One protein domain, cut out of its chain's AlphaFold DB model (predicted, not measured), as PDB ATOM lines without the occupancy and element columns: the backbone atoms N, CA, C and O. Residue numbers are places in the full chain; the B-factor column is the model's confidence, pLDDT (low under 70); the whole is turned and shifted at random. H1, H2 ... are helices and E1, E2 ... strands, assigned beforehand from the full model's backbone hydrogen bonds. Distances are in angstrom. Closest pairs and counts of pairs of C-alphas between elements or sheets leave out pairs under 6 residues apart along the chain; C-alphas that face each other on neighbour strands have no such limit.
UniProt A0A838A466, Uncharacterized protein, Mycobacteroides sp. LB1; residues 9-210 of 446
ATOM      1  N   GLU A   9     296.569 207.964 298.220       32.69
ATOM      2  CA  GLU A   9     297.582 207.930 297.156       32.69
ATOM      3  C   GLU A   9     298.435 206.646 297.167       32.69
ATOM      4  O   GLU A   9     298.831 206.162 296.105       32.69
ATOM      5  N   ASP A  10     298.683 206.046 298.338       36.03
ATOM      6  CA  ASP A  10     299.393 204.764 298.463       36.03
ATOM      7  C   ASP A  10     298.521 203.579 298.004       36.03
ATOM      8  O   ASP A  10     299.040 202.618 297.431       36.03
ATOM      9  N   ILE A  11     297.199 203.673 298.190       39.78
ATOM     10  CA  ILE A  11     296.204 202.730 297.646       39.78
ATOM     11  C   ILE A  11     296.069 202.906 296.121       39.78
ATOM     12  O   ILE A  11     295.901 201.927 295.394       39.78
ATOM     13  N   ALA A  12     296.218 204.135 295.620       36.44
ATOM     14  CA  ALA A  12     296.052 204.489 294.209       36.44
ATOM     15  C   ALA A  12     297.315 204.320 293.339       36.44
ATOM     16  O   ALA A  12     297.311 204.697 292.164       36.44
ATOM     17  N   ARG A  13     298.409 203.741 293.854       38.25
ATOM     18  CA  ARG A  13     299.666 203.592 293.097       38.25
ATOM     19  C   ARG A  13     299.577 202.458 292.060       38.25
ATOM     20  O   ARG A  13     300.036 201.341 292.284       38.25
ATOM     21  N   GLN A  14     298.979 202.760 290.910       47.69
ATOM     22  CA  GLN A  14     298.637 201.800 289.856       47.69
ATOM     23  C   GLN A  14     299.701 201.692 288.756       47.69
ATOM     24  O   GLN A  14     300.412 202.647 288.436       47.69
ATOM     25  N   ARG A  15     299.765 200.522 288.113       45.50
ATOM     26  CA  ARG A  15     300.484 200.303 286.849       45.50
ATOM     27  C   ARG A  15     299.527 199.679 285.836       45.50
ATOM     28  O   ARG A  15     298.887 198.674 286.131       45.50
ATOM     29  N   LYS A  16     299.416 200.293 284.655       46.22
ATOM     30  CA  LYS A  16     298.528 199.860 283.564       46.22
ATOM     31  C   LYS A  16     299.311 199.061 282.536       46.22
ATOM     32  O   LYS A  16     300.393 199.477 282.118       46.22
ATOM     33  N   HIS A  17     298.750 197.940 282.095       50.25
ATOM     34  CA  HIS A  17     299.381 197.069 281.108       50.25
ATOM     35  C   HIS A  17     298.342 196.536 280.111       50.25
ATOM     36  O   HIS A  17     297.295 196.035 280.509       50.25
ATOM     37  N   SER A  18     298.639 196.608 278.809       44.91
ATOM     38  CA  SER A  18     297.807 196.038 277.740       44.91
ATOM     39  C   SER A  18     298.416 194.740 277.197       44.91
ATOM     40  O   SER A  18     299.638 194.597 277.102       44.91
ATOM     41  N   ILE A  19     297.565 193.760 276.865       46.34
ATOM     42  CA  ILE A  19     297.983 192.452 276.334       46.34
ATOM     43  C   ILE A  19     297.146 192.107 275.108       46.34
ATOM     44  O   ILE A  19     295.916 192.113 275.176       46.34
ATOM     45  N   GLY A  20     297.821 191.725 274.021       48.22
ATOM     46  CA  GLY A  20     297.179 191.089 272.868       48.22
ATOM     47  C   GLY A  20     296.310 192.020 272.026       48.22
ATOM     48  O   GLY A  20     295.274 191.583 271.535       48.22
ATOM     49  N   LEU A  21     296.722 193.280 271.850       47.22
ATOM     50  CA  LEU A  21     296.033 194.225 270.970       47.22
ATOM     51  C   LEU A  21     296.150 193.759 269.513       47.22
ATOM     52  O   LEU A  21     297.210 193.864 268.899       47.22
ATOM     53  N   ARG A  22     295.054 193.238 268.957       48.69
ATOM     54  CA  ARG A  22     294.925 192.946 267.521       48.69
ATOM     55  C   ARG A  22     293.731 193.690 266.955       48.69
ATOM     56  O   ARG A  22     292.649 193.624 267.532       48.69
ATOM     57  N   SER A  23     293.936 194.362 265.828       40.53
ATOM     58  CA  SER A  23     292.891 195.040 265.068       40.53
ATOM     59  C   SER A  23     292.339 194.122 263.978       40.53
ATOM     60  O   SER A  23     293.060 193.342 263.355       40.53
ATOM     61  N   THR A  24     291.032 194.172 263.741       46.59
ATOM     62  CA  THR A  24     290.394 193.512 262.593       46.59
ATOM     63  C   THR A  24     289.287 194.412 262.056       46.59
ATOM     64  O   THR A  24     288.496 194.945 262.832       46.59
ATOM     65  N   GLN A  25     289.239 194.608 260.736       38.78
ATOM     66  CA  GLN A  25     288.163 195.366 260.095       38.78
ATOM     67  C   GLN A  25     286.867 194.549 260.077       38.78
ATOM     68  O   GLN A  25     286.845 193.414 259.601       38.78
ATOM     69  N   ILE A  26     285.775 195.148 260.546       47.00
ATOM     70  CA  ILE A  26     284.412 194.631 260.426       47.00
ATOM     71  C   ILE A  26     283.549 195.751 259.862       47.00
ATOM     72  O   ILE A  26     283.358 196.760 260.526       47.00
ATOM     73  N   ASN A  27     282.994 195.552 258.661       44.00
ATOM     74  CA  ASN A  27     282.017 196.462 258.053       44.00
ATOM     75  C   ASN A  27     282.418 197.948 258.183       44.00
ATOM     76  O   ASN A  27     281.621 198.738 258.669       44.00
ATOM     77  N   ARG A  28     283.652 198.286 257.759       46.91
ATOM     78  CA  ARG A  28     284.294 199.622 257.783       46.91
ATOM     79  C   ARG A  28     284.706 200.195 259.159       46.91
ATOM     80  O   ARG A  28     285.528 201.109 259.180       46.91
ATOM     81  N   ALA A  29     284.320 199.572 260.271       50.72
ATOM     82  CA  ALA A  29     284.867 199.839 261.606       50.72
ATOM     83  C   ALA A  29     286.076 198.937 261.924       50.72
ATOM     84  O   ALA A  29     286.182 197.807 261.434       50.72
ATOM     85  N   VAL A  30     286.994 199.403 262.776       58.03
ATOM     86  CA  VAL A  30     288.064 198.563 263.344       58.03
ATOM     87  C   VAL A  30     287.616 198.101 264.723       58.03
ATOM     88  O   VAL A  30     287.202 198.924 265.536       58.03
ATOM     89  N   LEU A  31     287.699 196.800 265.003       64.88
ATOM     90  CA  LEU A  31     287.583 196.302 266.370       64.88
ATOM     91  C   LEU A  31     288.966 195.899 266.883       64.88
ATOM     92  O   LEU A  31     289.629 195.060 266.267       64.88
ATOM     93  N   THR A  32     289.393 196.487 267.999       71.62
ATOM     94  CA  THR A  32     290.620 196.088 268.701       71.62
ATOM     95  C   THR A  32     290.247 195.352 269.969       71.62
ATOM     96  O   THR A  32     289.485 195.868 270.767       71.62
ATOM     97  N   GLN A  33     290.794 194.167 270.191       75.12
ATOM     98  CA  GLN A  33     290.503 193.379 271.391       75.12
ATOM     99  C   GLN A  33     291.733 193.238 272.273       75.12
ATOM    100  O   GLN A  33     292.860 193.291 271.779       75.12
ATOM    101  N   GLY A  34     291.516 193.005 273.559       80.56
ATOM    102  CA  GLY A  34     292.596 192.736 274.490       80.56
ATOM    103  C   GLY A  34     292.092 192.274 275.845       80.56
ATOM    104  O   GLY A  34     290.900 192.058 276.066       80.56
ATOM    105  N   VAL A  35     293.041 192.124 276.760       79.56
ATOM    106  CA  VAL A  35     292.761 191.967 278.186       79.56
ATOM    107  C   VAL A  35     293.322 193.191 278.885       79.56
ATOM    108  O   VAL A  35     294.505 193.505 278.726       79.56
ATOM    109  N   TYR A  36     292.465 193.897 279.612       80.50
ATOM    110  CA  TYR A  36     292.874 194.996 280.468       80.50
ATOM    111  C   TYR A  36     293.257 194.409 281.819       80.50
ATOM    112  O   TYR A  36     292.449 193.691 282.406       80.50
ATOM    113  N   VAL A  37     294.487 194.664 282.274       77.75
ATOM    114  CA  VAL A  37     294.996 194.139 283.546       77.75
ATOM    115  C   VAL A  37     295.496 195.275 284.418       77.75
ATOM    116  O   VAL A  37     296.248 196.133 283.945       77.75
ATOM    117  N   PHE A  38     295.124 195.244 285.693       73.75
ATOM    118  CA  PHE A  38     295.678 196.134 286.704       73.75
ATOM    119  C   PHE A  38     296.029 195.380 287.981       73.75
ATOM    120  O   PHE A  38     295.450 194.338 288.277       73.75
ATOM    121  N   ASP A  39     296.941 195.960 288.756       70.88
ATOM    122  CA  ASP A  39     297.239 195.540 290.122       70.88
ATOM    123  C   ASP A  39     296.552 196.471 291.121       70.88
ATOM    124  O   ASP A  39     296.617 197.693 290.977       70.88
ATOM    125  N   ALA A  40     295.923 195.898 292.140       61.62
ATOM    126  CA  ALA A  40     295.389 196.628 293.278       61.62
ATOM    127  C   ALA A  40     295.763 195.937 294.584       61.62
ATOM    128  O   ALA A  40     296.078 194.748 294.632       61.62
ATOM    129  N   THR A  41     295.737 196.707 295.665       55.94
ATOM    130  CA  THR A  41     295.818 196.138 297.005       55.94
ATOM    131  C   THR A  41     294.398 195.865 297.466       55.94
ATOM    132  O   THR A  41     293.610 196.794 297.618       55.94
ATOM    133  N   VAL A  42     294.072 194.595 297.656       51.94
ATOM    134  CA  VAL A  42     292.755 194.135 298.085       51.94
ATOM    135  C   VAL A  42     292.871 193.716 299.537       51.94
ATOM    136  O   VAL A  42     293.765 192.964 299.921       51.94
ATOM    137  N   THR A  43     291.976 194.218 300.371       44.91
ATOM    138  CA  THR A  43     291.875 193.803 301.774       44.91
ATOM    139  C   THR A  43     290.914 192.635 301.955       44.91
ATOM    140  O   THR A  43     290.528 192.361 303.083       44.91
ATOM    141  N   ASP A  44     290.492 191.994 300.860       41.84
ATOM    142  CA  ASP A  44     289.472 190.955 300.871       41.84
ATOM    143  C   ASP A  44     289.842 189.803 299.928       41.84
ATOM    144  O   ASP A  44     290.242 190.015 298.779       41.84
ATOM    145  N   LYS A  45     289.733 188.574 300.438       39.59
ATOM    146  CA  LYS A  45     289.872 187.336 299.668       39.59
ATOM    147  C   LYS A  45     288.465 186.846 299.375       39.59
ATOM    148  O   LYS A  45     287.946 185.993 300.086       39.59
ATOM    149  N   GLY A  46     287.863 187.386 298.326       39.53
ATOM    150  CA  GLY A  46     286.748 186.707 297.688       39.53
ATOM    151  C   GLY A  46     287.267 185.409 297.099       39.53
ATOM    152  O   GLY A  46     288.043 185.477 296.155       39.53
ATOM    153  N   ASP A  47     286.965 184.294 297.760       35.78
ATOM    154  CA  ASP A  47     286.656 182.992 297.160       35.78
ATOM    155  C   ASP A  47     286.527 181.960 298.282       35.78
ATOM    156  O   ASP A  47     287.503 181.333 298.684       35.78
ATOM    157  N   ASP A  48     285.337 181.915 298.886       30.08
ATOM    158  CA  ASP A  48     284.517 180.719 299.132       30.08
ATOM    159  C   ASP A  48     283.381 181.111 300.100       30.08
ATOM    160  O   ASP A  48     283.601 181.854 301.059       30.08
ATOM    161  N   LEU A  49     282.165 180.601 299.892       33.09
ATOM    162  CA  LEU A  49     280.947 180.928 300.663       33.09
ATOM    163  C   LEU A  49     280.980 180.457 302.138       33.09
ATOM    164  O   LEU A  49     279.937 180.366 302.785       33.09
ATOM    165  N   SER A  50     282.151 180.146 302.702       29.77
ATOM    166  CA  SER A  50     282.257 179.584 304.054       29.77
ATOM    167  C   SER A  50     283.508 179.940 304.867       29.77
ATOM    168  O   SER A  50     283.589 179.515 306.020       29.77
ATOM    169  N   THR A  51     284.460 180.743 304.373       28.42
ATOM    170  CA  THR A  51     285.726 180.938 305.110       28.42
ATOM    171  C   THR A  51     286.266 182.368 305.139       28.42
ATOM    172  O   THR A  51     286.554 182.973 304.117       28.42
ATOM    173  N   VAL A  52     286.423 182.849 306.380       29.58
ATOM    174  CA  VAL A  52     287.218 183.968 306.926       29.58
ATOM    175  C   VAL A  52     287.959 184.871 305.923       29.58
ATOM    176  O   VAL A  52     288.943 184.479 305.298       29.58
ATOM    177  N   VAL A  53     287.571 186.149 305.929       34.91
ATOM    178  CA  VAL A  53     288.226 187.260 305.220       34.91
ATOM    179  C   VAL A  53     289.533 187.674 305.916       34.91
ATOM    180  O   VAL A  53     289.545 188.049 307.092       34.91
ATOM    181  N   SER A  54     290.646 187.629 305.176       30.03
ATOM    182  CA  SER A  54     291.961 188.131 305.608       30.03
ATOM    183  C   SER A  54     291.938 189.651 305.795       30.03
ATOM    184  O   SER A  54     291.438 190.379 304.956       30.03
ATOM    185  N   ILE A  55     292.525 190.139 306.886       35.28
ATOM    186  CA  ILE A  55     292.664 191.569 307.224       35.28
ATOM    187  C   ILE A  55     293.945 192.169 306.622       35.28
ATOM    188  O   ILE A  55     294.176 193.378 306.673       35.28
ATOM    189  N   ILE A  56     294.821 191.312 306.101       35.94
ATOM    190  CA  ILE A  56     296.115 191.713 305.569       35.94
ATOM    191  C   ILE A  56     295.872 192.219 304.146       35.94
ATOM    192  O   ILE A  56     295.370 191.446 303.331       35.94
ATOM    193  N   PRO A  57     296.215 193.483 303.832       43.78
ATOM    194  CA  PRO A  57     296.163 193.979 302.466       43.78
ATOM    195  C   PRO A  57     297.058 193.097 301.596       43.78
ATOM    196  O   PRO A  57     298.278 193.056 301.773       43.78
ATOM    197  N   GLU A  58     296.449 192.364 300.677       48.81
ATOM    198  CA  GLU A  58     297.147 191.504 299.739       48.81
ATOM    199  C   GLU A  58     297.098 192.143 298.362       48.81
ATOM    200  O   GLU A  58     296.088 192.688 297.923       48.81
ATOM    201  N   LYS A  59     298.225 192.105 297.658       64.50
ATOM    202  CA  LYS A  59     298.224 192.527 296.261       64.50
ATOM    203  C   LYS A  59     297.451 191.489 295.466       64.50
ATOM    204  O   LYS A  59     297.732 190.303 295.615       64.50
ATOM    205  N   ALA A  60     296.533 191.931 294.625       72.75
ATOM    206  CA  ALA A  60     295.918 191.096 293.611       72.75
ATOM    207  C   ALA A  60     295.937 191.818 292.268       72.75
ATOM    208  O   ALA A  60     295.930 193.049 292.190       72.75
ATOM    209  N   SER A  61     295.930 191.028 291.210       81.19
ATOM    210  CA  SER A  61     295.773 191.498 289.849       81.19
ATOM    211  C   SER A  61     294.374 191.169 289.371       81.19
ATOM    212  O   SER A  61     293.889 190.062 289.588       81.19
ATOM    213  N   PHE A  62     293.758 192.102 288.660       84.19
ATOM    214  CA  PHE A  62     292.464 191.903 288.032       84.19
ATOM    215  C   PHE A  62     292.589 192.006 286.524       84.19
ATOM    216  O   PHE A  62     293.374 192.802 286.011       84.19
ATOM    217  N   ALA A  63     291.803 191.206 285.817       86.81
ATOM    218  CA  ALA A  63     291.785 191.138 284.372       86.81
ATOM    219  C   ALA A  63     290.347 191.138 283.848       86.81
ATOM    220  O   ALA A  63     289.495 190.390 284.330       86.81
ATOM    221  N   THR A  64     290.095 191.941 282.815       88.38
ATOM    222  CA  THR A  64     288.832 191.912 282.071       88.38
ATOM    223  C   THR A  64     289.067 191.885 280.560       88.38
ATOM    224  O   THR A  64     289.888 192.660 280.048       88.38
ATOM    225  N   PRO A  65     288.394 190.992 279.813       90.94
ATOM    226  CA  PRO A  65     288.325 191.086 278.363       90.94
ATOM    227  C   PRO A  65     287.615 192.365 277.929       90.94
ATOM    228  O   PRO A  65     286.539 192.693 278.431       90.94
ATOM    229  N   PHE A  66     288.171 193.043 276.932       88.38
ATOM    230  CA  PHE A  66     287.531 194.211 276.338       88.38
ATOM    231  C   PHE A  66     287.701 194.243 274.818       88.38
ATOM    232  O   PHE A  66     288.634 193.654 274.257       88.38
ATOM    233  N   ALA A  67     286.793 194.953 274.157       87.06
ATOM    234  CA  ALA A  67     286.854 195.274 272.744       87.06
ATOM    235  C   ALA A  67     286.609 196.770 272.524       87.06
ATOM    236  O   ALA A  67     285.679 197.344 273.076       87.06
ATOM    237  N   ILE A  68     287.431 197.387 271.684       86.00
ATOM    238  CA  ILE A  68     287.311 198.768 271.237       86.00
ATOM    239  C   ILE A  68     286.653 198.763 269.866       86.00
ATOM    240  O   ILE A  68     287.222 198.218 268.923       86.00
ATOM    241  N   TYR A  69     285.496 199.398 269.747       85.94
ATOM    242  CA  TYR A  69     284.823 199.693 268.493       85.94
ATOM    243  C   TYR A  69     285.191 201.097 268.013       85.94
ATOM    244  O   TYR A  69     284.803 202.094 268.621       85.94
ATOM    245  N   HIS A  70     285.938 201.166 266.912       84.44
ATOM    246  CA  HIS A  70     286.298 202.417 266.245       84.44
ATOM    247  C   HIS A  70     285.201 202.803 265.256       84.44
ATOM    248  O   HIS A  70     285.128 202.254 264.155       84.44
ATOM    249  N   ALA A  71     284.333 203.726 265.663       83.94
ATOM    250  CA  ALA A  71     283.238 204.222 264.847       83.94
ATOM    251  C   ALA A  71     283.739 205.184 263.757       83.94
ATOM    252  O   ALA A  71     284.554 206.067 264.013       83.94
ATOM    253  N   GLU A  72     283.178 205.068 262.553       83.81
ATOM    254  CA  GLU A  72     283.494 205.939 261.406       83.81
ATOM    255  C   GLU A  72     283.001 207.383 261.567       83.81
ATOM    256  O   GLU A  72     283.435 208.275 260.846       83.81
ATOM    257  N   SER A  73     282.050 207.614 262.473       85.50
ATOM    258  CA  SER A  73     281.502 208.937 262.764       85.50
ATOM    259  C   SER A  73     280.960 208.998 264.190       85.50
ATOM    260  O   SER A  73     280.581 207.972 264.764       85.50
ATOM    261  N   ALA A  74     280.839 210.208 264.738       85.56
ATOM    262  CA  ALA A  74     280.186 210.435 266.028       85.56
ATOM    263  C   ALA A  74     278.733 209.918 266.044       85.56
ATOM    264  O   ALA A  74     278.289 209.340 267.031       85.56
ATOM    265  N   ILE A  75     278.010 210.050 264.925       83.44
ATOM    266  CA  ILE A  75     276.636 209.544 264.783       83.44
ATOM    267  C   ILE A  75     276.609 208.014 264.887       83.44
ATOM    268  O   ILE A  75     275.748 207.456 265.564       83.44
ATOM    269  N   ALA A  76     277.563 207.325 264.251       81.19
ATOM    270  CA  ALA A  76     277.681 205.872 264.346       81.19
ATOM    271  C   ALA A  76     278.065 205.415 265.764       81.19
ATOM    272  O   ALA A  76     277.539 204.405 266.236       81.19
ATOM    273  N   ALA A  77     278.933 206.164 266.456       84.56
ATOM    274  CA  ALA A  77     279.274 205.912 267.856       84.56
ATOM    275  C   ALA A  77     278.040 206.034 268.764       84.56
ATOM    276  O   ALA A  77     277.754 205.119 269.533       84.56
ATOM    277  N   ASP A  78     277.270 207.116 268.624       82.81
ATOM    278  CA  ASP A  78     276.043 207.351 269.393       82.81
ATOM    279  C   ASP A  78     274.967 206.298 269.107       82.81
ATOM    280  O   ASP A  78     274.318 205.802 270.030       82.81
ATOM    281  N   ALA A  79     274.768 205.943 267.836       80.06
ATOM    282  CA  ALA A  79     273.798 204.928 267.443       80.06
ATOM    283  C   ALA A  79     274.144 203.561 268.050       80.06
ATOM    284  O   ALA A  79     273.271 202.902 268.619       80.06
ATOM    285  N   PHE A  80     275.416 203.155 267.979       82.25
ATOM    286  CA  PHE A  80     275.868 201.888 268.549       82.25
ATOM    287  C   PHE A  80     275.835 201.902 270.082       82.25
ATOM    288  O   PHE A  80     275.328 200.957 270.683       82.25
ATOM    289  N   GLY A  81     276.276 202.993 270.718       83.19
ATOM    290  CA  GLY A  81     276.229 203.156 272.173       83.19
ATOM    291  C   GLY A  81     274.809 203.058 272.729       83.19
ATOM    292  O   GLY A  81     274.564 202.294 273.663       83.19
ATOM    293  N   LYS A  82     273.841 203.739 272.102       81.25
ATOM    294  CA  LYS A  82     272.420 203.649 272.478       81.25
ATOM    295  C   LYS A  82     271.858 202.246 272.279       81.25
ATOM    296  O   LYS A  82     271.177 201.738 273.164       81.25
ATOM    297  N   ALA A  83     272.160 201.611 271.149       75.88
ATOM    298  CA  ALA A  83     271.692 200.259 270.864       75.88
ATOM    299  C   ALA A  83     272.258 199.223 271.848       75.88
ATOM    300  O   ALA A  83     271.575 198.256 272.171       75.88
ATOM    301  N   LEU A  84     273.473 199.444 272.354       78.81
ATOM    302  CA  LEU A  84     274.115 198.620 273.376       78.81
ATOM    303  C   LEU A  84     273.562 198.874 274.791       78.81
ATOM    304  O   LEU A  84     273.767 198.048 275.678       78.81
ATOM    305  N   GLY A  85     272.886 200.003 275.029       75.56
ATOM    306  CA  GLY A  85     272.605 200.485 276.385       75.56
ATOM    307  C   GLY A  85     273.881 200.907 277.127       75.56
ATOM    308  O   GLY A  85     273.970 200.759 278.344       75.56
ATOM    309  N   ALA A  86     274.889 201.368 276.383       83.25
ATOM    310  CA  ALA A  86     276.182 201.778 276.910       83.25
ATOM    311  C   ALA A  86     276.104 203.132 277.627       83.25
ATOM    312  O   ALA A  86     275.306 204.005 277.282       83.25
ATOM    313  N   HIS A  87     276.988 203.324 278.599       83.62
ATOM    314  CA  HIS A  87     277.145 204.575 279.318       83.62
ATOM    315  C   HIS A  87     277.956 205.571 278.497       83.62
ATOM    316  O   HIS A  87     279.065 205.265 278.057       83.62
ATOM    317  N   ARG A  88     277.397 206.767 278.297       84.69
ATOM    318  CA  ARG A  88     278.075 207.871 277.620       84.69
ATOM    319  C   ARG A  88     279.023 208.546 278.594       84.69
ATOM    320  O   ARG A  88     278.562 209.064 279.607       84.69
ATOM    321  N   ILE A  89     280.305 208.599 278.263       80.25
ATOM    322  CA  ILE A  89     281.270 209.278 279.129       80.25
ATOM    323  C   ILE A  89     281.342 210.783 278.831       80.25
ATOM    324  O   ILE A  89     281.110 211.202 277.689       80.25
ATOM    325  N   PRO A  90     281.658 211.620 279.835       72.25
ATOM    326  CA  PRO A  90     281.893 213.048 279.639       72.25
ATOM    327  C   PRO A  90     283.045 213.330 278.665       72.25
ATOM    328  O   PRO A  90     284.013 212.578 278.585       72.25
ATOM    329  N   ALA A  91     282.990 214.463 277.956       70.06
ATOM    330  CA  ALA A  91     284.025 214.844 276.986       70.06
ATOM    331  C   ALA A  91     285.417 215.066 277.616       70.06
ATOM    332  O   ALA A  91     286.425 214.990 276.922       70.06
ATOM    333  N   ASN A  92     285.472 215.333 278.922       67.25
ATOM    334  CA  ASN A  92     286.693 215.511 279.707       67.25
ATOM    335  C   ASN A  92     287.140 214.233 280.440       67.25
ATOM    336  O   ASN A  92     287.997 214.324 281.321       67.25
ATOM    337  N   PHE A  93     286.565 213.069 280.117       67.19
ATOM    338  CA  PHE A  93     286.972 211.798 280.708       67.19
ATOM    339  C   PHE A  93     288.465 211.549 280.473       67.19
ATOM    340  O   PHE A  93     288.951 211.581 279.340       67.19
ATOM    341  N   LYS A  94     289.195 211.287 281.558       63.81
ATOM    342  CA  LYS A  94     290.588 210.852 281.514       63.81
ATOM    343  C   LYS A  94     290.640 209.417 281.995       63.81
ATOM    344  O   LYS A  94     290.091 209.108 283.043       63.81
ATOM    345  N   HIS A  95     291.389 208.575 281.295       57.59
ATOM    346  CA  HIS A  95     291.616 207.183 281.692       57.59
ATOM    347  C   HIS A  95     292.365 207.029 283.029       57.59
ATOM    348  O   HIS A  95     292.721 205.907 283.371       57.59
ATOM    349  N   ASP A  96     292.678 208.108 283.747       54.09
ATOM    350  CA  ASP A  96     293.586 208.142 284.894       54.09
ATOM    351  C   ASP A  96     292.963 207.586 286.190       54.09
ATOM    352  O   ASP A  96     293.716 207.272 287.111       54.09
ATOM    353  N   SER A  97     291.640 207.384 286.238       51.97
ATOM    354  CA  SER A  97     290.909 206.782 287.364       51.97
ATOM    355  C   SER A  97     290.938 205.242 287.365       51.97
ATOM    356  O   SER A  97     291.257 204.585 286.367       51.97
ATOM    357  N   PHE A  98     290.644 204.658 288.533       50.56
ATOM    358  CA  PHE A  98     290.557 203.215 288.795       50.56
ATOM    359  C   PHE A  98     289.279 202.614 288.198       50.56
ATOM    360  O   PHE A  98     288.406 202.145 288.920       50.56
ATOM    361  N   GLU A  99     289.144 202.652 286.877       62.31
ATOM    362  CA  GLU A  99     287.943 202.151 286.217       62.31
ATOM    363  C   GLU A  99     288.303 201.046 285.221       62.31
ATOM    364  O   GLU A  99     289.112 201.222 284.302       62.31
ATOM    365  N   PHE A 100     287.717 199.863 285.412       70.62
ATOM    366  CA  PHE A 100     287.729 198.829 284.386       70.62
ATOM    367  C   PHE A 100     286.975 199.336 283.161       70.62
ATOM    368  O   PHE A 100     285.943 199.973 283.342       70.62
ATOM    369  N   PRO A 101     287.383 198.982 281.926       75.62
ATOM    370  CA  PRO A 101     286.652 199.313 280.699       75.62
ATOM    371  C   PRO A 101     285.351 198.493 280.565       75.62
ATOM    372  O   PRO A 101     285.132 197.776 279.591       75.62
ATOM    373  N   LEU A 102     284.505 198.564 281.585       82.69
ATOM    374  CA  LEU A 102     283.253 197.866 281.797       82.69
ATOM    375  C   LEU A 102     282.267 198.860 282.395       82.69
ATOM    376  O   LEU A 102     282.615 199.640 283.275       82.69
ATOM    377  N   HIS A 103     281.020 198.769 281.964       82.88
ATOM    378  CA  HIS A 103     279.903 199.441 282.610       82.88
ATOM    379  C   HIS A 103     279.204 198.493 283.597       82.88
ATOM    380  O   HIS A 103     279.063 197.300 283.315       82.88
ATOM    381  N   ARG A 104     278.707 199.013 284.729       77.56
ATOM    382  CA  ARG A 104     278.046 198.198 285.769       77.56
ATOM    383  C   ARG A 104     276.792 197.462 285.282       77.56
ATOM    384  O   ARG A 104     276.486 196.380 285.768       77.56
ATOM    385  N   LYS A 105     276.056 198.029 284.316       78.31
ATOM    386  CA  LYS A 105     274.869 197.375 283.743       78.31
ATOM    387  C   LYS A 105     275.256 196.554 282.525       78.31
ATOM    388  O   LYS A 105     275.884 197.069 281.596       78.31
ATOM    389  N   VAL A 106     274.811 195.305 282.526       83.75
ATOM    390  CA  VAL A 106     274.882 194.411 281.374       83.75
ATOM    391  C   VAL A 106     273.821 194.813 280.351       83.75
ATOM    392  O   VAL A 106     272.679 195.108 280.703       83.75
ATOM    393  N   SER A 107     274.199 194.824 279.076       83.88
ATOM    394  CA  SER A 107     273.278 195.056 277.969       83.88
ATOM    395  C   SER A 107     272.186 193.989 277.924       83.88
ATOM    396  O   SER A 107     272.470 192.792 277.907       83.88
ATOM    397  N   THR A 108     270.928 194.415 277.840       79.69
ATOM    398  CA  THR A 108     269.780 193.523 277.603       79.69
ATOM    399  C   THR A 108     269.499 193.314 276.116       79.69
ATOM    400  O   THR A 108     268.794 192.384 275.731       79.69
ATOM    401  N   SER A 109     270.059 194.172 275.268       79.38
ATOM    402  CA  SER A 109     269.878 194.177 273.819       79.38
ATOM    403  C   SER A 109     271.057 193.556 273.078       79.38
ATOM    404  O   SER A 109     270.985 193.414 271.865       79.38
ATOM    405  N   CYS A 110     272.147 193.176 273.747       85.88
ATOM    406  CA  CYS A 110     273.316 192.585 273.097       85.88
ATOM    407  C   CYS A 110     273.921 191.459 273.933       85.88
ATOM    408  O   CYS A 110     274.039 191.564 275.149       85.88
ATOM    409  N   ASN A 111     274.378 190.403 273.265       89.00
ATOM    410  CA  ASN A 111     275.158 189.339 273.888       89.00
ATOM    411  C   ASN A 111     276.322 188.920 272.987       89.00
ATOM    412  O   ASN A 111     276.412 189.334 271.825       89.00
ATOM    413  N   PHE A 112     277.221 188.099 273.524       91.44
ATOM    414  CA  PHE A 112     278.256 187.461 272.722       91.44
ATOM    415  C   PHE A 112     278.189 185.937 272.786       91.44
ATOM    416  O   PHE A 112     277.732 185.354 273.762       91.44
ATOM    417  N   SER A 113     278.704 185.277 271.755       91.06
ATOM    418  CA  SER A 113     278.930 183.836 271.746       91.06
ATOM    419  C   SER A 113     280.351 183.508 271.302       91.06
ATOM    420  O   SER A 113     280.982 184.238 270.528       91.06
ATOM    421  N   LEU A 114     280.874 182.398 271.823       90.12
ATOM    422  CA  LEU A 114     282.215 181.904 271.531       90.12
ATOM    423  C   LEU A 114     282.150 180.534 270.865       90.12
ATOM    424  O   LEU A 114     281.674 179.566 271.450       90.12
ATOM    425  N   SER A 115     282.718 180.427 269.664       88.69
ATOM    426  CA  SER A 115     282.937 179.150 268.980       88.69
ATOM    427  C   SER A 115     284.431 178.959 268.729       88.69
ATOM    428  O   SER A 115     285.033 179.601 267.866       88.69
ATOM    429  N   GLY A 116     285.076 178.128 269.550       88.50
ATOM    430  CA  GLY A 116     286.534 177.991 269.555       88.50
ATOM    431  C   GLY A 116     287.221 179.318 269.898       88.50
ATOM    432  O   GLY A 116     287.126 179.787 271.029       88.50
ATOM    433  N   LYS A 117     287.908 179.912 268.914       87.31
ATOM    434  CA  LYS A 117     288.548 181.240 269.009       87.31
ATOM    435  C   LYS A 117     287.753 182.342 268.310       87.31
ATOM    436  O   LYS A 117     288.299 183.407 268.058       87.31
ATOM    437  N   LYS A 118     286.511 182.079 267.919       86.69
ATOM    438  CA  LYS A 118     285.678 183.033 267.196       86.69
ATOM    439  C   LYS A 118     284.678 183.674 268.150       86.69
ATOM    440  O   LYS A 118     283.818 182.969 268.672       86.69
ATOM    441  N   LEU A 119     284.789 184.984 268.346       86.62
ATOM    442  CA  LEU A 119     283.821 185.802 269.081       86.62
ATOM    443  C   LEU A 119     282.768 186.336 268.126       86.62
ATOM    444  O   LEU A 119     283.129 186.956 267.134       86.62
ATOM    445  N   THR A 120     281.495 186.147 268.439       87.19
ATOM    446  CA  THR A 120     280.377 186.728 267.692       87.19
ATOM    447  C   THR A 120     279.578 187.618 268.629       87.19
ATOM    448  O   THR A 120     279.223 187.162 269.709       87.19
ATOM    449  N   ILE A 121     279.295 188.860 268.236       86.44
ATOM    450  CA  ILE A 121     278.412 189.761 268.992       86.44
ATOM    451  C   ILE A 121     277.076 189.839 268.256       86.44
ATOM    452  O   ILE A 121     277.046 190.095 267.046       86.44
ATOM    453  N   THR A 122     275.989 189.610 268.987       83.88
ATOM    454  CA  THR A 122     274.619 189.633 268.471       83.88
ATOM    455  C   THR A 122     273.849 190.769 269.121       83.88
ATOM    456  O   THR A 122     273.814 190.872 270.346       83.88
ATOM    457  N   MET A 123     273.199 191.589 268.295       78.75
ATOM    458  CA  MET A 123     272.288 192.642 268.742       78.75
ATOM    459  C   MET A 123     270.831 192.215 268.527       78.75
ATOM    460  O   MET A 123     270.428 191.837 267.421       78.75
ATOM    461  N   HIS A 124     270.044 192.304 269.590       71.88
ATOM    462  CA  HIS A 124     268.619 192.016 269.678       71.88
ATOM    463  C   HIS A 124     267.861 193.348 269.676       71.88
ATOM    464  O   HIS A 124     268.110 194.207 270.515       71.88
ATOM    465  N   GLY A 125     266.959 193.548 268.712       58.34
ATOM    466  CA  GLY A 125     266.164 194.782 268.600       58.34
ATOM    467  C   GLY A 125     266.218 195.479 267.239       58.34
ATOM    468  O   GLY A 125     265.436 196.392 266.996       58.34
ATOM    469  N   THR A 126     267.072 195.038 266.310       54.84
ATOM    470  CA  THR A 126     266.989 195.448 264.899       54.84
ATOM    471  C   THR A 126     266.157 194.437 264.091       54.84
ATOM    472  O   THR A 126     266.306 193.233 264.306       54.84
ATOM    473  N   PRO A 127     265.316 194.866 263.122       44.03
ATOM    474  CA  PRO A 127     264.462 193.970 262.318       44.03
ATOM    475  C   PRO A 127     265.240 192.920 261.500       44.03
ATOM    476  O   PRO A 127     264.671 191.948 261.012       44.03
ATOM    477  N   ARG A 128     266.561 193.076 261.384       48.97
ATOM    478  CA  ARG A 128     267.507 192.014 261.030       48.97
ATOM    479  C   ARG A 128     268.466 191.844 262.200       48.97
ATOM    480  O   ARG A 128     269.045 192.842 262.622       48.97
ATOM    481  N   ARG A 129     268.668 190.620 262.708       50.66
ATOM    482  CA  ARG A 129     269.756 190.328 263.663       50.66
ATOM    483  C   ARG A 129     271.068 190.816 263.052       50.66
ATOM    484  O   ARG A 129     271.539 190.241 262.068       50.66
ATOM    485  N   THR A 130     271.633 191.884 263.605       55.25
ATOM    486  CA  THR A 130     272.932 192.380 263.151       55.25
ATOM    487  C   THR A 130     273.989 191.582 263.890       55.25
ATOM    488  O   THR A 130     274.134 191.689 265.105       55.25
ATOM    489  N   VAL A 131     274.679 190.721 263.147       55.53
ATOM    490  CA  VAL A 131     275.785 189.917 263.657       55.53
ATOM    491  C   VAL A 131     277.078 190.619 263.277       55.53
ATOM    492  O   VAL A 131     277.411 190.702 262.091       55.53
ATOM    493  N   MET A 132     277.837 191.089 264.266       61.59
ATOM    494  CA  MET A 132     279.223 191.483 264.015       61.59
ATOM    495  C   MET A 132     280.015 190.195 263.760       61.59
ATOM    496  O   MET A 132     280.210 189.375 264.660       61.59
ATOM    497  N   ARG A 133     280.355 189.948 262.485       55.59
ATOM    498  CA  ARG A 133     280.917 188.665 262.030       55.59
ATOM    499  C   ARG A 133     282.253 188.367 262.704       55.59
ATOM    500  O   ARG A 133     283.082 189.246 262.903       55.59
ATOM    501  N   GLY A 134     282.408 187.088 263.046       61.09
ATOM    502  CA  GLY A 134     283.191 186.734 264.213       61.09
ATOM    503  C   GLY A 134     284.697 186.962 264.143       61.09
ATOM    504  O   GLY A 134     285.364 186.612 263.168       61.09
ATOM    505  N   LEU A 135     285.203 187.512 265.241       70.44
ATOM    506  CA  LEU A 135     286.583 187.926 265.434       70.44
ATOM    507  C   LEU A 135     287.426 186.752 265.872       70.44
ATOM    508  O   LEU A 135     287.043 186.005 266.774       70.44
ATOM    509  N   LYS A 136     288.600 186.610 265.261       79.94
ATOM    510  CA  LYS A 136     289.579 185.629 265.707       79.94
ATOM    511  C   LYS A 136     290.298 186.172 266.942       79.94
ATOM    512  O   LYS A 136     291.044 187.142 266.861       79.94
ATOM    513  N   LEU A 137     290.075 185.519 268.072       82.88
ATOM    514  CA  LEU A 137     290.650 185.845 269.366       82.88
ATOM    515  C   LEU A 137     291.999 185.154 269.588       82.88
ATOM    516  O   LEU A 137     292.207 184.001 269.194       82.88
ATOM    517  N   ASP A 138     292.898 185.837 270.297       84.81
ATOM    518  CA  ASP A 138     294.053 185.188 270.915       84.81
ATOM    519  C   ASP A 138     293.596 184.221 272.014       84.81
ATOM    520  O   ASP A 138     292.606 184.463 272.707       84.81
ATOM    521  N   SER A 139     294.343 183.127 272.214       87.56
ATOM    522  CA  SER A 139     293.986 182.087 273.194       87.56
ATOM    523  C   SER A 139     293.764 182.655 274.600       87.56
ATOM    524  O   SER A 139     292.925 182.148 275.340       87.56
ATOM    525  N   ARG A 140     294.504 183.710 274.968       86.69
ATOM    526  CA  ARG A 140     294.411 184.319 276.294       86.69
ATOM    527  C   ARG A 140     293.134 185.137 276.486       86.69
ATOM    528  O   ARG A 140     292.542 185.070 277.553       86.69
ATOM    529  N   VAL A 141     292.667 185.828 275.446       88.50
ATOM    530  CA  VAL A 141     291.373 186.529 275.476       88.50
ATOM    531  C   VAL A 141     290.234 185.514 275.598       88.50
ATOM    532  O   VAL A 141     289.341 185.693 276.417       88.50
ATOM    533  N   VAL A 142     290.306 184.398 274.855       90.62
ATOM    534  CA  VAL A 142     289.325 183.298 274.964       90.62
ATOM    535  C   VAL A 142     289.291 182.716 276.374       90.62
ATOM    536  O   VAL A 142     288.211 182.452 276.888       90.62
ATOM    537  N   TYR A 143     290.457 182.513 276.992       93.00
ATOM    538  CA  TYR A 143     290.551 182.028 278.368       93.00
ATOM    539  C   TYR A 143     289.770 182.928 279.331       93.00
ATOM    540  O   TYR A 143     288.892 182.439 280.034       93.00
ATOM    541  N   PHE A 144     290.030 184.239 279.309       92.50
ATOM    542  CA  PHE A 144     289.354 185.165 280.215       92.50
ATOM    543  C   PHE A 144     287.869 185.328 279.900       92.50
ATOM    544  O   PHE A 144     287.077 185.347 280.830       92.50
ATOM    545  N   LEU A 145     287.462 185.356 278.628       92.50
ATOM    546  CA  LEU A 145     286.035 185.409 278.286       92.50
ATOM    547  C   LEU A 145     285.269 184.169 278.747       92.50
ATOM    548  O   LEU A 145     284.115 184.291 279.129       92.50
ATOM    549  N   ARG A 146     285.889 182.984 278.716       93.06
ATOM    550  CA  ARG A 146     285.271 181.764 279.259       93.06
ATOM    551  C   ARG A 146     285.212 181.775 280.781       93.06
ATOM    552  O   ARG A 146     284.288 181.208 281.342       93.06
ATOM    553  N   LEU A 147     286.206 182.381 281.428       93.00
ATOM    554  CA  LEU A 147     286.261 182.489 282.882       93.00
ATOM    555  C   LEU A 147     285.226 183.491 283.412       93.00
ATOM    556  O   LEU A 147     284.526 183.190 284.370       93.00
ATOM    557  N   THR A 148     285.128 184.674 282.802       91.88
ATOM    558  CA  THR A 148     284.283 185.771 283.298       91.88
ATOM    559  C   THR A 148     282.911 185.832 282.642       91.88
ATOM    560  O   THR A 148     282.019 186.496 283.167       91.88
ATOM    561  N   GLU A 149     282.747 185.219 281.466       94.44
ATOM    562  CA  GLU A 149     281.543 185.314 280.625       94.44
ATOM    563  C   GLU A 149     281.112 186.767 280.340       94.44
ATOM    564  O   GLU A 149     279.965 187.037 279.982       94.44
ATOM    565  N   THR A 150     282.051 187.708 280.479       92.88
ATOM    566  CA  THR A 150     281.837 189.157 280.455       92.88
ATOM    567  C   THR A 150     282.813 189.795 279.474       92.88
ATOM    568  O   THR A 150     284.012 189.512 279.513       92.88
ATOM    569  N   LEU A 151     282.309 190.676 278.609       92.19
ATOM    570  CA  LEU A 151     283.098 191.460 277.665       92.19
ATOM    571  C   LEU A 151     282.756 192.947 277.800       92.19
ATOM    572  O   LEU A 151     281.607 193.351 277.604       92.19
ATOM    573  N   GLY A 152     283.773 193.759 278.082       91.44
ATOM    574  CA  GLY A 152     283.674 195.213 278.013       91.44
ATOM    575  C   GLY A 152     283.735 195.719 276.581       91.44
ATOM    576  O   GLY A 152     284.493 195.200 275.763       91.44
ATOM    577  N   ILE A 153     282.938 196.736 276.269       89.50
ATOM    578  CA  ILE A 153     282.904 197.386 274.962       89.50
ATOM    579  C   ILE A 153     283.222 198.863 275.147       89.50
ATOM    580  O   ILE A 153     282.442 199.605 275.736       89.50
ATOM    581  N   GLU A 154     284.351 199.296 274.609       88.94
ATOM    582  CA  GLU A 154     284.725 200.698 274.501       88.94
ATOM    583  C   GLU A 154     284.355 201.207 273.104       88.94
ATOM    584  O   GLU A 154     284.739 200.609 272.103       88.94
ATOM    585  N   ILE A 155     283.617 202.308 273.001       88.50
ATOM    586  CA  ILE A 155     283.214 202.896 271.716       88.50
ATOM    587  C   ILE A 155     283.976 204.200 271.528       88.50
ATOM    588  O   ILE A 155     283.844 205.110 272.348       88.50
ATOM    589  N   ARG A 156     284.743 204.304 270.438       87.94
ATOM    590  CA  ARG A 156     285.568 205.472 270.107       87.94
ATOM    591  C   ARG A 156     285.159 206.115 268.790       87.94
ATOM    592  O   ARG A 156     284.716 205.426 267.874       87.94
ATOM    593  N   HIS A 157     285.376 207.420 268.687       86.88
ATOM    594  CA  HIS A 157     285.357 208.168 267.432       86.88
ATOM    595  C   HIS A 157     286.593 209.074 267.379       86.88
ATOM    596  O   HIS A 157     286.765 209.951 268.227       86.88
ATOM    597  N   GLY A 158     287.472 208.837 266.401       84.06
ATOM    598  CA  GLY A 158     288.838 209.366 266.448       84.06
ATOM    599  C   GLY A 158     289.587 208.828 267.673       84.06
ATOM    600  O   GLY A 158     289.432 207.660 268.032       84.06
ATOM    601  N   ASP A 159     290.345 209.692 268.344       80.81
ATOM    602  CA  ASP A 159     291.069 209.341 269.576       80.81
ATOM    603  C   ASP A 159     290.208 209.460 270.844       80.81
ATOM    604  O   ASP A 159     290.669 209.155 271.945       80.81
ATOM    605  N   GLN A 160     288.951 209.893 270.709       83.38
ATOM    606  CA  GLN A 160     288.062 210.117 271.838       83.38
ATOM    607  C   GLN A 160     287.211 208.882 272.131       83.38
ATOM    608  O   GLN A 160     286.505 208.364 271.260       83.38
ATOM    609  N   THR A 161     287.200 208.467 273.395       84.44
ATOM    610  CA  THR A 161     286.218 207.509 273.900       84.44
ATOM    611  C   THR A 161     284.879 208.201 274.132       84.44
ATOM    612  O   THR A 161     284.796 209.269 274.733       84.44
ATOM    613  N   CYS A 162     283.817 207.605 273.603       85.38
ATOM    614  CA  CYS A 162     282.465 208.148 273.646       85.38
ATOM    615  C   CYS A 162     281.574 207.365 274.616       85.38
ATOM    616  O   CYS A 162     280.747 207.966 275.303       85.38
ATOM    617  N   TYR A 163     281.737 206.038 274.681       88.38
ATOM    618  CA  TYR A 163     280.925 205.176 275.541       88.38
ATOM    619  C   TYR A 163     281.704 203.982 276.093       88.38
ATOM    620  O   TYR A 163     282.620 203.479 275.440       88.38
ATOM    621  N   PHE A 164     281.233 203.468 277.230       89.19
ATOM    622  CA  PHE A 164     281.551 202.129 277.725       89.19
ATOM    623  C   PHE A 164     280.283 201.307 277.928       89.19
ATOM    624  O   PHE A 164     279.293 201.782 278.478       89.19
ATOM    625  N   GLY A 165     280.309 200.053 277.498       88.31
ATOM    626  CA  GLY A 165     279.235 199.091 277.700       88.31
ATOM    627  C   GLY A 165     279.768 197.761 278.209       88.31
ATOM    628  O   GLY A 165     280.965 197.484 278.132       88.31
ATOM    629  N   THR A 166     278.858 196.921 278.690       91.38
ATOM    630  CA  THR A 166     279.165 195.542 279.074       91.38
ATOM    631  C   THR A 166     278.176 194.601 278.417       91.38
ATOM    632  O   THR A 166     276.968 194.825 278.478       91.38
ATOM    633  N   ILE A 167     278.682 193.528 277.814       91.38
ATOM    634  CA  ILE A 167     277.869 192.432 277.285       91.38
ATOM    635  C   ILE A 167     278.308 191.109 277.895       91.38
ATOM    636  O   ILE A 167     279.479 190.918 278.223       91.38
ATOM    637  N   VAL A 168     277.361 190.187 278.033       92.56
ATOM    638  CA  VAL A 168     277.600 188.860 278.610       92.56
ATOM    639  C   VAL A 168     277.423 187.762 277.576       92.56
ATOM    640  O   VAL A 168     276.841 187.974 276.503       92.56
ATOM    641  N   GLN A 169     277.940 186.581 277.900       93.31
ATOM    642  CA  GLN A 169     277.787 185.411 277.057       93.31
ATOM    643  C   GLN A 169     276.306 185.017 276.945       93.31
ATOM    644  O   GLN A 169     275.555 185.056 277.924       93.31
ATOM    645  N   GLU A 170     275.888 184.628 275.742       89.38
ATOM    646  CA  GLU A 170     274.559 184.092 275.469       89.38
ATOM    647  C   GLU A 170     274.258 182.896 276.386       89.38
ATOM    648  O   GLU A 170     275.027 181.936 276.443       89.38
ATOM    649  N   GLY A 171     273.142 182.975 277.117       84.50
ATOM    650  CA  GLY A 171     272.696 181.926 278.037       84.50
ATOM    651  C   GLY A 171     273.368 181.916 279.415       84.50
ATOM    652  O   GLY A 171     273.064 181.027 280.200       84.50
ATOM    653  N   SER A 172     274.235 182.884 279.741       82.00
ATOM    654  CA  SER A 172     274.999 182.885 281.005       82.00
ATOM    655  C   SER A 172     274.165 183.120 282.275       82.00
ATOM    656  O   SER A 172     274.628 182.835 283.374       82.00
ATOM    657  N   GLY A 173     272.950 183.671 282.160       76.56
ATOM    658  CA  GLY A 173     272.118 184.048 283.317       76.56
ATOM    659  C   GLY A 173     272.697 185.191 284.168       76.56
ATOM    660  O   GLY A 173     272.164 185.501 285.229       76.56
ATOM    661  N   ILE A 174     273.779 185.827 283.711       75.12
ATOM    662  CA  ILE A 174     274.504 186.860 284.449       75.12
ATOM    663  C   ILE A 174     273.755 188.190 284.396       75.12
ATOM    664  O   ILE A 174     273.518 188.741 283.322       75.12
ATOM    665  N   SER A 175     273.459 188.746 285.570       70.94
ATOM    666  CA  SER A 175     272.854 190.074 285.724       70.94
ATOM    667  C   SER A 175     273.863 191.187 286.044       70.94
ATOM    668  O   SER A 175     273.515 192.363 285.936       70.94
ATOM    669  N   ARG A 176     275.110 190.841 286.411       77.06
ATOM    670  CA  ARG A 176     276.183 191.785 286.779       77.06
ATOM    671  C   ARG A 176     277.545 191.385 286.183       77.06
ATOM    672  O   ARG A 176     277.827 190.191 286.133       77.06
ATOM    673  N   PRO A 177     278.403 192.331 285.757       82.81
ATOM    674  CA  PRO A 177     279.707 192.020 285.166       82.81
ATOM    675  C   PRO A 177     280.602 191.221 286.123       82.81
ATOM    676  O   PRO A 177     280.701 191.563 287.296       82.81
ATOM    677  N   ALA A 178     281.308 190.211 285.612       86.44
ATOM    678  CA  ALA A 178     282.332 189.486 286.365       86.44
ATOM    679  C   ALA A 178     283.742 189.777 285.829       86.44
ATOM    680  O   ALA A 178     283.934 190.153 284.669       86.44
ATOM    681  N   LEU A 179     284.739 189.573 286.685       86.81
ATOM    682  CA  LEU A 179     286.156 189.816 286.426       86.81
ATOM    683  C   LEU A 179     286.974 188.564 286.723       86.81
ATOM    684  O   LEU A 179     286.500 187.638 287.378       86.81
ATOM    685  N   ALA A 180     288.218 188.549 286.260       88.88
ATOM    686  CA  ALA A 180     289.189 187.551 286.674       88.88
ATOM    687  C   ALA A 180     290.159 188.159 287.690       88.88
ATOM    688  O   ALA A 180     290.711 189.225 287.428       88.88
ATOM    689  N   ALA A 181     290.395 187.483 288.809       85.81
ATOM    690  CA  ALA A 181     291.347 187.886 289.839       85.81
ATOM    691  C   ALA A 181     292.491 186.874 289.958       85.81
ATOM    692  O   ALA A 181     292.320 185.691 289.684       85.81
ATOM    693  N   HIS A 182     293.670 187.343 290.352       86.00
ATOM    694  CA  HIS A 182     294.834 186.513 290.644       86.00
ATOM    695  C   HIS A 182     295.569 187.091 291.846       86.00
ATOM    696  O   HIS A 182     295.851 188.288 291.889       86.00
ATOM    697  N   ARG A 183     295.939 186.254 292.817       76.44
ATOM    698  CA  ARG A 183     296.695 186.711 293.993       76.44
ATOM    699  C   ARG A 183     298.128 187.097 293.609       76.44
ATOM    700  O   ARG A 183     298.801 186.383 292.869       76.44
ATOM    701  N   GLY A 184     298.617 188.215 294.125       71.75
ATOM    702  CA  GLY A 184     299.932 188.783 293.826       71.75
ATOM    703  C   GLY A 184     299.904 189.929 292.810       71.75
ATOM    704  O   GLY A 184     298.856 190.416 292.411       71.75
ATOM    705  N   THR A 185     301.093 190.402 292.433       77.50
ATOM    706  CA  THR A 185     301.294 191.450 291.415       77.50
ATOM    707  C   THR A 185     301.546 190.811 290.056       77.50
ATOM    708  O   THR A 185     302.321 189.851 289.965       77.50
ATOM    709  N   VAL A 186     300.949 191.351 288.994       77.38
ATOM    710  CA  VAL A 186     301.053 190.766 287.664       77.38
ATOM    711  C   VAL A 186     302.489 190.877 287.154       77.38
ATOM    712  O   VAL A 186     303.141 191.917 287.212       77.38
ATOM    713  N   ASN A 187     302.992 189.782 286.598       81.38
ATOM    714  CA  ASN A 187     304.215 189.753 285.803       81.38
ATOM    715  C   ASN A 187     303.935 189.058 284.464       81.38
ATOM    716  O   ASN A 187     302.877 188.453 284.287       81.38
ATOM    717  N   ALA A 188     304.874 189.119 283.515       75.75
ATOM    718  CA  ALA A 188     304.679 188.549 282.177       75.75
ATOM    719  C   ALA A 188     304.297 187.051 282.199       75.75
ATOM    720  O   ALA A 188     303.453 186.622 281.414       75.75
ATOM    721  N   GLY A 189     304.842 186.271 283.141       78.19
ATOM    722  CA  GLY A 189     304.511 184.854 283.315       78.19
ATOM    723  C   GLY A 189     303.071 184.631 283.786       78.19
ATOM    724  O   GLY A 189     302.334 183.869 283.163       78.19
ATOM    725  N   ILE A 190     302.640 185.344 284.831       79.00
ATOM    726  CA  ILE A 190     301.259 185.287 285.346       79.00
ATOM    727  C   ILE A 190     300.264 185.710 284.260       79.00
ATOM    728  O   ILE A 190     299.254 185.055 283.992       79.00
ATOM    729  N   ARG A 191     300.601 186.797 283.578       73.81
ATOM    730  CA  ARG A 191     299.796 187.436 282.547       73.81
ATOM    731  C   ARG A 191     299.504 186.522 281.363       73.81
ATOM    732  O   ARG A 191     298.359 186.426 280.923       73.81
ATOM    733  N   GLU A 192     300.526 185.840 280.858       77.19
ATOM    734  CA  GLU A 192     300.444 185.076 279.609       77.19
ATOM    735  C   GLU A 192     300.190 183.582 279.828       77.19
ATOM    736  O   GLU A 192     299.648 182.930 278.935       77.19
ATOM    737  N   LYS A 193     300.566 183.037 280.995       79.31
ATOM    738  CA  LYS A 193     300.643 181.584 281.209       79.31
ATOM    739  C   LYS A 193     299.893 181.067 282.438       79.31
ATOM    740  O   LYS A 193     299.533 179.892 282.426       79.31
ATOM    741  N   SER A 194     299.647 181.886 283.469       82.94
ATOM    742  CA  SER A 194     298.985 181.401 284.695       82.94
ATOM    743  C   SER A 194     297.549 180.946 284.423       82.94
ATOM    744  O   SER A 194     296.807 181.602 283.681       82.94
ATOM    745  N   LYS A 195     297.161 179.829 285.037       85.12
ATOM    746  CA  LYS A 195     295.790 179.302 285.050       85.12
ATOM    747  C   LYS A 195     295.092 179.535 286.390       85.12
ATOM    748  O   LYS A 195     293.921 179.207 286.508       85.12
ATOM    749  N   ASP A 196     295.780 180.153 287.343       85.19
ATOM    750  CA  ASP A 196     295.302 180.370 288.711       85.19
ATOM    751  C   ASP A 196     294.494 181.673 288.804       85.19
ATOM    752  O   ASP A 196     294.576 182.416 289.776       85.19
ATOM    753  N   TRP A 197     293.791 182.011 287.720       88.12
ATOM    754  CA  TRP A 197     292.876 183.143 287.707       88.12
ATOM    755  C   TRP A 197     291.493 182.645 288.081       88.12
ATOM    756  O   TRP A 197     290.993 181.707 287.460       88.12
ATOM    757  N   GLU A 198     290.870 183.323 289.026       87.00
ATOM    758  CA  GLU A 198     289.565 182.969 289.563       87.00
ATOM    759  C   GLU A 198     288.521 183.981 289.099       87.00
ATOM    760  O   GLU A 198     288.821 185.157 288.870       87.00
ATOM    761  N   ARG A 199     287.290 183.517 288.884       84.94
ATOM    762  CA  ARG A 199     286.179 184.394 288.519       84.94
ATOM    763  C   ARG A 199     285.666 185.055 289.787       84.94
ATOM    764  O   ARG A 199     285.151 184.369 290.656       84.94
ATOM    765  N   VAL A 200     285.668 186.380 289.807       75.31
ATOM    766  CA  VAL A 200     285.122 187.162 290.914       75.31
ATOM    767  C   VAL A 200     284.038 188.108 290.420       75.31
ATOM    768  O   VAL A 200     284.092 188.624 289.300       75.31
ATOM    769  N   ASN A 201     283.046 188.358 291.267       70.31
ATOM    770  CA  ASN A 201     282.193 189.528 291.121       70.31
ATOM    771  C   ASN A 201     282.890 190.676 291.868       70.31
ATOM    772  O   ASN A 201     283.200 190.492 293.047       70.31
ATOM    773  N   PRO A 202     283.223 191.806 291.226       64.69
ATOM    774  CA  PRO A 202     283.828 192.920 291.945       64.69
ATOM    775  C   PRO A 202     282.919 193.376 293.086       64.69
ATOM    776  O   PRO A 202     281.734 193.630 292.898       64.69
ATOM    777  N   PHE A 203     283.517 193.503 294.267       50.66
ATOM    778  CA  PHE A 203     282.832 193.891 295.500       50.66
ATOM    779  C   PHE A 203     282.429 195.369 295.553       50.66
ATOM    780  O   PHE A 203     281.663 195.747 296.429       50.66
ATOM    781  N   TYR A 204     282.949 196.190 294.638       54.47
ATOM    782  CA  TYR A 204     282.769 197.639 294.621       54.47
ATOM    783  C   TYR A 204     282.231 198.057 293.258       54.47
ATOM    784  O   TYR A 204     282.909 197.839 292.257       54.47
ATOM    785  N   GLU A 205     281.047 198.664 293.185       57.16
ATOM    786  CA  GLU A 205     280.503 199.116 291.894       57.16
ATOM    787  C   GLU A 205     281.217 200.373 291.350       57.16
ATOM    788  O   GLU A 205     281.183 200.631 290.145       57.16
ATOM    789  N   SER A 206     281.932 201.111 292.206       55.59
ATOM    790  CA  SER A 206     282.702 202.316 291.848       55.59
ATOM    791  C   SER A 206     283.917 202.053 290.950       55.59
ATOM    792  O   SER A 206     284.509 202.981 290.413       55.59
ATOM    793  N   VAL A 207     284.298 200.787 290.753       60.44
ATOM    794  CA  VAL A 207     285.428 200.389 289.889       60.44
ATOM    795  C   VAL A 207     285.032 200.253 288.418       60.44
ATOM    796  O   VAL A 207     285.870 199.948 287.569       60.44
ATOM    797  N   PHE A 208     283.749 200.404 288.097       72.81
ATOM    798  CA  PHE A 208     283.237 200.375 286.731       72.81
ATOM    799  C   PHE A 208     283.155 201.788 286.150       72.81
ATOM    800  O   PHE A 208     282.863 202.737 286.871       72.81
ATOM    801  N   VAL A 209     283.314 201.928 284.829       70.44
ATOM    802  CA  VAL A 209     283.109 203.229 284.177       70.44
ATOM    803  C   VAL A 209     281.657 203.667 284.315       70.44
ATOM    804  O   VAL A 209     280.735 202.917 283.974       70.44
ATOM    805  N   GLY A 210     281.462 204.897 284.796       57.25
ATOM    806  CA  GLY A 210     280.140 205.430 285.126       57.25
ATOM    807  C   GLY A 210     279.526 204.794 286.378       57.25
ATOM    808  O   GLY A 210     278.311 204.881 286.572       57.25
TER     809      GLY A 210
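This is residues 9 to 210 of the 446 residues of an uncharacterized protein of Mycobacteroides sp. LB1 (UniProt A0A838A466). A strongly twisted sheet rolls up on itself: two meanders, E1 E2 E3 and E5 E6 E7, each strand the antiparallel neighbour of the one before, are bridged by the hairpin E8 and E9, and E7 comes back towards E1. The sheet curls round H2, H1 is on its opposite face, and a branch of E10 and E11 leaves E3. The printed part has 202 residues with three named helices and eleven named strands: along the chain E1 to E3 come before H1, E4 to E7 between H1 and H2, E8 to E10 between H2 and H3, and E11 after H3; the class is mixed, helices and strands, and the branched sheet, in which E3 has three neighbours, has both parallel and antiparallel neighbour pairs. The whole is compact, with a radius of gyration of the C-alphas of 16.7 A and spans of 52 by 38 by 30 A.

Find C-alpha 16 at (298.528, 199.860, 283.564); there E1, residues 16 to 26, begins, and it bends by 58 degrees at residue 19. Next come E2, residues 29 to 42, 37.8 A long, and E3, residues 58 to 71, 39.7 A long. Then read H1 at 74 to 84, E4 at 100 to 103, E5 at 106 to 115, E6 at 118 to 123, E7 at 130 to 136, H2 at 139 to 148, E8 at 150 to 157, E9 at 160 to 169, E10 at 179 to 183 and H3 at 188 to 193. E11, residues 198 to 200, ends at C-alpha 200, (285.122, 187.162, 290.914).

Start at E3, with E2 on one side (N 34 and O 66, 3.0 A) and E8, parallel (N 67 and O 152, 2.8 A), and E10, antiparallel (N 61 and O 182, 2.8 A), on the other side. E1 is antiparallel to E2, with N 24 and O 31 at 3.0 A. E9 is antiparallel to E8 (N 153 and O 165, 2.8 A) and parallel to E5 (N 107 and O 166, 2.8 A). E5 bends by 100 degrees at residue 109; E6 is antiparallel to it (N 113 and O 120, 2.8 A) and to E7 (N 119 and O 135, 2.9 A). E11 is antiparallel to E10, with N 181 and O 198 at 2.8 A. The closest C-alphas of E1 and E7, those of Ile 26 and Met 132, are 7.1 A apart. E4 pairs with no named strand; its C-alpha 102 is 4.6 A from C-alpha 152 of E8. H2 and H3, on the same face, are close but not clearly touching, about perpendicular at 81 degrees, with C-alphas 140 and 192 at 6.9 A. In H1, H2 and H3 every O i to N i+4 pair is within hydrogen-bond range.

The C-alphas of Ile 56 and Pro 127, the two farthest apart, are 53.6 A apart. The printed part has no cut; its long links are E2 to E3 and H1 to E4. Mean pLDDT of the printed part is 71.4, and 68 residues are under 70, among them residues 9 to 31 and 40 to 59.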